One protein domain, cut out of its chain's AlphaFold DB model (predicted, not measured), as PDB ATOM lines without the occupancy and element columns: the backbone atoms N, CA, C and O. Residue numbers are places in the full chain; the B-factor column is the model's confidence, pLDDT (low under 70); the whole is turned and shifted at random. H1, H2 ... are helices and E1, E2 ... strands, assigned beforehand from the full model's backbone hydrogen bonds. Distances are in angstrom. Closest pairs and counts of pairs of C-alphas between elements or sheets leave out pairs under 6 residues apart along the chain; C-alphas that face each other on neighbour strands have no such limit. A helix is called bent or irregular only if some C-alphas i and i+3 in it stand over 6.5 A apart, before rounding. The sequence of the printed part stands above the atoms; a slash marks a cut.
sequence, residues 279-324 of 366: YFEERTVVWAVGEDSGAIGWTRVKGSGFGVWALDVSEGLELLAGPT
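AT A GLANCE: This is residues 279 to 324 of the 366 residues of an uncharacterized protein of Heterobasidion irregulare (strain TC 32-1) (UniProt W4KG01). Going along the printed part from its first residue, you meet a short helix, H1, near the middle of a thin rod, then a hairpin of two strands, E1 and E2, that makes one end of it. From the hairpin the backbone folds back past H1 as an unwound thread and runs through the short helix H2 to H3, at the other end of the rod, where residues 313 to 324, of which 315 to 321 belong to H3, stand free. The printed part has 46 residues, with three named helices and two named strands in the order H1, E1, E2, H2, H3; the sheet has the order E1 - E2 and is antiparallel, and the class is mixed, helices and strands. The whole is extended, with a radius of gyration of the C-alphas of 16.7 A and spans of 50 by 17 by 11 A.

HOW THE PARTS SIT: Start with H1, residues 280 to 283, which is joined by a tight link of 1 residue to E1, residues 285 to 289. A short link of 6 residues leads on to E2, residues 296 to 300, and the two strands are a hairpin, antiparallel with 150 degrees between their directions. Look at the C-alphas of Val 285 and Arg 300, which face each other at 4.4 A, and then at N 286 and O 299, 2.8 A apart, and N 297 and O 288, also 2.8 A apart, both within hydrogen-bond range. The closest C-alphas of H1 and E2 are those of Glu 282 and Arg 300, 7.1 A apart. Further on come H2, residues 309 to 312, and H3, residues 315 to 321; these two are apart, and H1 touches no helix. In H3 every O i to N i+4 pair is within hydrogen-bond range, while H1 and H2 are too short for such a pair.

IN THESE COORDINATES: Find C-alpha 280 at (155.891, 110.092, 108.571), where H1 begins. E1 starts at C-alpha 285, at (163.770, 108.134, 103.198), and runs 13.0 A to C-alpha 289; E2 runs 13.7 A from C-alpha 296 to C-alpha 300. H1 and H2 each measure 5.2 A from first to last C-alpha. H3 runs 9.8 A and ends at C-alpha 321, at (146.350, 122.600, 119.995).

THE WHOLE: Look at Asp 292 and Leu 319, whose C-alphas, 50.6 A apart, are the two farthest apart. Without the residues that stand free, the body has 34 residues and spans 40 by 14 by 8 A. The printed part has no cut, and no link between named elements is long. In the B-factor column the mean pLDDT of the printed part is 82.6, and the model's confidence is low, under 70, at residues 303 to 311, of which 309 to 311 belong to H2.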
ATOM      1  N   TYR A 279     153.991 114.481 107.505       76.81
ATOM      2  CA  TYR A 279     153.640 113.098 107.808       76.81
ATOM      3  C   TYR A 279     154.889 112.213 107.898       76.81
ATOM      4  O   TYR A 279     156.006 112.618 107.551       76.81
ATOM      5  N   PHE A 280     154.751 111.005 108.445       74.38
ATOM      6  CA  PHE A 280     155.891 110.092 108.571       74.38
ATOM      7  C   PHE A 280     156.564 109.841 107.212       74.38
ATOM      8  O   PHE A 280     157.793 109.841 107.106       74.38
ATOM      9  N   GLU A 281     155.754 109.698 106.176       73.94
ATOM     10  CA  GLU A 281     156.143 109.382 104.806       73.94
ATOM     11  C   GLU A 281     156.885 110.542 104.138       73.94
ATOM     12  O   GLU A 281     157.827 110.338 103.378       73.94
ATOM     13  N   GLU A 282     156.553 111.774 104.517       75.69
ATOM     14  CA  GLU A 282     157.246 112.976 104.048       75.69
ATOM     15  C   GLU A 282     158.604 113.177 104.733       75.69
ATOM     16  O   GLU A 282     159.488 113.840 104.188       75.69
ATOM     17  N   ARG A 283     158.790 112.599 105.927       76.56
ATOM     18  CA  ARG A 283     160.019 112.742 106.727       76.56
ATOM     19  C   ARG A 283     161.010 111.603 106.548       76.56
ATOM     20  O   ARG A 283     162.155 111.742 106.977       76.56
ATOM     21  N   THR A 284     160.586 110.489 105.962       80.44
ATOM     22  CA  THR A 284     161.380 109.261 105.942       80.44
ATOM     23  C   THR A 284     161.856 108.940 104.533       80.44
ATOM     24  O   THR A 284     161.086 108.929 103.572       80.44
ATOM     25  N   VAL A 285     163.149 108.646 104.421       88.75
ATOM     26  CA  VAL A 285     163.770 108.134 103.198       88.75
ATOM     27  C   VAL A 285     164.322 106.741 103.458       88.75
ATOM     28  O   VAL A 285     164.876 106.468 104.526       88.75
ATOM     29  N   VAL A 286     164.163 105.856 102.483       90.06
ATOM     30  CA  VAL A 286     164.767 104.528 102.484       90.06
ATOM     31  C   VAL A 286     166.058 104.616 101.696       90.06
ATOM     32  O   VAL A 286     166.058 105.028 100.539       90.06
ATOM     33  N   TRP A 287     167.154 104.232 102.336       93.50
ATOM     34  CA  TRP A 287     168.440 104.070 101.675       93.50
ATOM     35  C   TRP A 287     168.532 102.635 101.173       93.50
ATOM     36  O   TRP A 287     168.395 101.698 101.960       93.50
ATOM     37  N   ALA A 288     168.741 102.464  99.875       93.38
ATOM     38  CA  ALA A 288     168.846 101.160  99.240       93.38
ATOM     39  C   ALA A 288     170.051 101.138  98.302       93.38
ATOM     40  O   ALA A 288     170.376 102.132  97.653       93.38
ATOM     41  N   VAL A 289     170.722  99.992  98.239       94.69
ATOM     42  CA  VAL A 289     171.770  99.763  97.246       94.69
ATOM     43  C   VAL A 289     171.074  99.447  95.927       94.69
ATOM     44  O   VAL A 289     170.277  98.514  95.873       94.69
ATOM     45  N   GLY A 290     171.342 100.234  94.888       90.81
ATOM     46  CA  GLY A 290     170.826  99.971  93.550       90.81
ATOM     47  C   GLY A 290     171.358  98.634  93.047       90.81
ATOM     48  O   GLY A 290     172.570  98.428  93.040       90.81
ATOM     49  N   GLU A 291     170.459  97.739  92.641       88.19
ATOM     50  CA  GLU A 291     170.812  96.378  92.213       88.19
ATOM     51  C   GLU A 291     171.775  96.385  91.019       88.19
ATOM     52  O   GLU A 291     172.729  95.610  90.994       88.19
ATOM     53  N   ASP A 292     171.595  97.330  90.095       87.94
ATOM     54  CA  ASP A 292     172.394  97.407  88.868       87.94
ATOM     55  C   ASP A 292     173.717  98.163  89.043       87.94
ATOM     56  O   ASP A 292     174.712  97.865  88.385       87.94
ATOM     57  N   SER A 293     173.744  99.173  89.916       90.25
ATOM     58  CA  SER A 293     174.888 100.085  90.051       90.25
ATOM     59  C   SER A 293     175.759  99.800  91.271       90.25
ATOM     60  O   SER A 293     176.878 100.305  91.357       90.25
ATOM     61  N   GLY A 294     175.247  99.053  92.253       90.69
ATOM     62  CA  GLY A 294     175.869  98.906  93.569       90.69
ATOM     63  C   GLY A 294     175.968 100.218  94.362       90.69
ATOM     64  O   GLY A 294     176.569 100.236  95.438       90.69
ATOM     65  N   ALA A 295     175.406 101.322  93.859       92.12
ATOM     66  CA  ALA A 295     175.450 102.624  94.508       92.12
ATOM     67  C   ALA A 295     174.338 102.746  95.554       92.12
ATOM     68  O   ALA A 295     173.220 102.278  95.348       92.12
ATOM     69  N   ILE A 296     174.627 103.408  96.674       94.06
ATOM     70  CA  ILE A 296     173.622 103.695  97.700       94.06
ATOM     71  C   ILE A 296     172.768 104.871  97.214       94.06
ATOM     72  O   ILE A 296     173.226 106.013  97.195       94.06
ATOM     73  N   GLY A 297     171.532 104.585  96.813       92.19
ATOM     74  CA  GLY A 297     170.506 105.577  96.510       92.19
ATOM     75  C   GLY A 297     169.566 105.791  97.694       92.19
ATOM     76  O   GLY A 297     169.527 104.995  98.635       92.19
ATOM     77  N   TRP A 298     168.780 106.864  97.640       92.19
ATOM     78  CA  TRP A 298     167.682 107.091  98.574       92.19
ATOM     79  C   TRP A 298     166.373 107.309  97.823       92.19
ATOM     80  O   TRP A 298     166.344 107.900  96.744       92.19
ATOM     81  N   THR A 299     165.275 106.842  98.405       89.00
ATOM     82  CA  THR A 299     163.918 107.060  97.898       89.00
ATOM     83  C   THR A 299     163.021 107.535  99.033       89.00
ATOM     84  O   THR A 299     163.124 107.060 100.164       89.00
ATOM     85  N   ARG A 300     162.144 108.514  98.769       85.62
ATOM     86  CA  ARG A 300     161.123 108.907  99.756       85.62
ATOM     87  C   ARG A 300     160.163 107.747  99.969       85.62
ATOM     88  O   ARG A 300     159.733 107.124  98.997       85.62
ATOM     89  N   VAL A 301     159.802 107.501 101.226       82.94
ATOM     90  CA  VAL A 301     158.714 106.582 101.546       82.94
ATOM     91  C   VAL A 301     157.442 107.177 100.953       82.94
ATOM     92  O   VAL A 301     156.959 108.207 101.406       82.94
ATOM     93  N   LYS A 302     156.902 106.559  99.903       78.56
ATOM     94  CA  LYS A 302     155.558 106.897  99.437       78.56
ATOM     95  C   LYS A 302     154.581 106.196 100.369       78.56
ATOM     96  O   LYS A 302     154.593 104.969 100.455       78.56
ATOM     97  N   GLY A 303     153.788 106.972 101.099       68.56
ATOM     98  CA  GLY A 303     152.724 106.414 101.923       68.56
ATOM     99  C   GLY A 303     151.714 105.654 101.089       68.56
ATOM    100  O   GLY A 303     151.549 105.904  99.896       68.56
ATOM    101  N   SER A 304     151.003 104.739 101.735       67.88
ATOM    102  CA  SER A 304     149.936 103.964 101.104       67.88
ATOM    103  C   SER A 304     148.711 104.817 100.730       67.88
ATOM    104  O   SER A 304     147.731 104.282 100.227       67.88
ATOM    105  N   GLY A 305     148.730 106.124 101.023       64.25
ATOM    106  CA  GLY A 305     147.555 106.998 100.985       64.25
ATOM    107  C   GLY A 305     146.584 106.757 102.147       64.25
ATOM    108  O   GLY A 305     145.632 107.510 102.307       64.25
ATOM    109  N   PHE A 306     146.848 105.744 102.983       58.69
ATOM    110  CA  PHE A 306     146.084 105.413 104.187       58.69
ATOM    111  C   PHE A 306     146.802 105.836 105.473       58.69
ATOM    112  O   PHE A 306     146.463 105.334 106.540       58.69
ATOM    113  N   GLY A 307     147.805 106.718 105.395       58.91
ATOM    114  CA  GLY A 307     148.325 107.422 106.568       58.91
ATOM    115  C   GLY A 307     147.203 108.290 107.124       58.91
ATOM    116  O   GLY A 307     146.992 109.418 106.685       58.91
ATOM    117  N   VAL A 308     146.366 107.706 107.980       59.38
ATOM    118  CA  VAL A 308     145.130 108.340 108.417       59.38
ATOM    119  C   VAL A 308     145.510 109.379 109.463       59.38
ATOM    120  O   VAL A 308     145.787 109.038 110.607       59.38
ATOM    121  N   TRP A 309     145.482 110.655 109.096       66.69
ATOM    122  CA  TRP A 309     145.611 111.759 110.051       66.69
ATOM    123  C   TRP A 309     144.651 111.603 111.250       66.69
ATOM    124  O   TRP A 309     145.040 111.844 112.386       66.69
ATOM    125  N   ALA A 310     143.451 111.052 111.021       66.19
ATOM    126  CA  ALA A 310     142.483 110.708 112.071       66.19
ATOM    127  C   ALA A 310     142.875 109.514 112.979       66.19
ATOM    128  O   ALA A 310     142.193 109.265 113.970       66.19
ATOM    129  N   LEU A 311     143.924 108.745 112.654       69.94
ATOM    130  CA  LEU A 311     144.531 107.767 113.573       69.94
ATOM    131  C   LEU A 311     145.629 108.406 114.432       69.94
ATOM    132  O   LEU A 311     145.813 107.995 115.576       69.94
ATOM    133  N   ASP A 312     146.338 109.403 113.896       76.81
ATOM    134  CA  ASP A 312     147.458 110.061 114.578       76.81
ATOM    135  C   ASP A 312     147.001 111.188 115.513       76.81
ATOM    136  O   ASP A 312     147.608 111.419 116.565       76.81
ATOM    137  N   VAL A 313     145.934 111.893 115.133       85.19
ATOM    138  CA  VAL A 313     145.415 113.059 115.844       85.19
ATOM    139  C   VAL A 313     143.979 112.784 116.271       85.19
ATOM    140  O   VAL A 313     143.103 112.513 115.456       85.19
ATOM    141  N   SER A 314     143.745 112.821 117.582       89.19
ATOM    142  CA  SER A 314     142.399 112.776 118.137       89.19
ATOM    143  C   SER A 314     141.812 114.182 118.223       89.19
ATOM    144  O   SER A 314     142.535 115.151 118.449       89.19
ATOM    145  N   GLU A 315     140.486 114.280 118.165       89.44
ATOM    146  CA  GLU A 315     139.746 115.540 118.336       89.44
ATOM    147  C   GLU A 315     140.162 116.294 119.616       89.44
ATOM    148  O   GLU A 315     140.352 117.506 119.619       89.44
ATOM    149  N   GLY A 316     140.415 115.570 120.713       90.69
ATOM    150  CA  GLY A 316     140.906 116.175 121.953       90.69
ATOM    151  C   GLY A 316     142.285 116.835 121.817       90.69
ATOM    152  O   GLY A 316     142.545 117.847 122.465       90.69
ATOM    153  N   LEU A 317     143.175 116.297 120.975       90.88
ATOM    154  CA  LEU A 317     144.473 116.919 120.696       90.88
ATOM    155  C   LEU A 317     144.333 118.167 119.827       90.88
ATOM    156  O   LEU A 317     145.068 119.126 120.060       90.88
ATOM    157  N   GLU A 318     143.396 118.177 118.878       91.00
ATOM    158  CA  GLU A 318     143.080 119.359 118.064       91.00
ATOM    159  C   GLU A 318     142.561 120.498 118.941       91.00
ATOM    160  O   GLU A 318     143.104 121.601 118.907       91.00
ATOM    161  N   LEU A 319     141.606 120.207 119.830       92.19
ATOM    162  CA  LEU A 319     141.081 121.186 120.785       92.19
ATOM    163  C   LEU A 319     142.187 121.763 121.684       92.19
ATOM    164  O   LEU A 319     142.254 122.974 121.910       92.19
ATOM    165  N   LEU A 320     143.098 120.911 122.168       94.12
ATOM    166  CA  LEU A 320     144.238 121.352 122.972       94.12
ATOM    167  C   LEU A 320     145.275 122.134 122.162       94.12
ATOM    168  O   LEU A 320     145.946 122.992 122.729       94.12
ATOM    169  N   ALA A 321     145.454 121.850 120.874       93.69
ATOM    170  CA  ALA A 321     146.350 122.600 119.995       93.69
ATOM    171  C   ALA A 321     145.780 123.972 119.603       93.69
ATOM    172  O   ALA A 321     146.550 124.885 119.281       93.69
ATOM    173  N   GLY A 322     144.459 124.124 119.694       92.25
ATOM    174  CA  GLY A 322     143.733 125.306 119.256       92.25
ATOM    175  C   GLY A 322     143.570 125.353 117.737       92.25
ATOM    176  O   GLY A 322     144.102 124.494 117.028       92.25
ATOM    177  N   PRO A 323     142.875 126.380 117.225       83.25
ATOM    178  CA  PRO A 323     142.574 126.483 115.805       83.25
ATOM    179  C   PRO A 323     143.869 126.500 114.981       83.25
ATOM    180  O   PRO A 323     144.815 127.275 115.223       83.25
ATOM    181  N   THR A 324     143.936 125.592 114.013       77.88
ATOM    182  CA  THR A 324     144.958 125.586 112.965       77.88
ATOM    183  C   THR A 324     144.597 126.634 111.911       77.88
ATOM    184  O   THR A 324     143.428 126.957 111.749       77.88
TER     185      THR A 324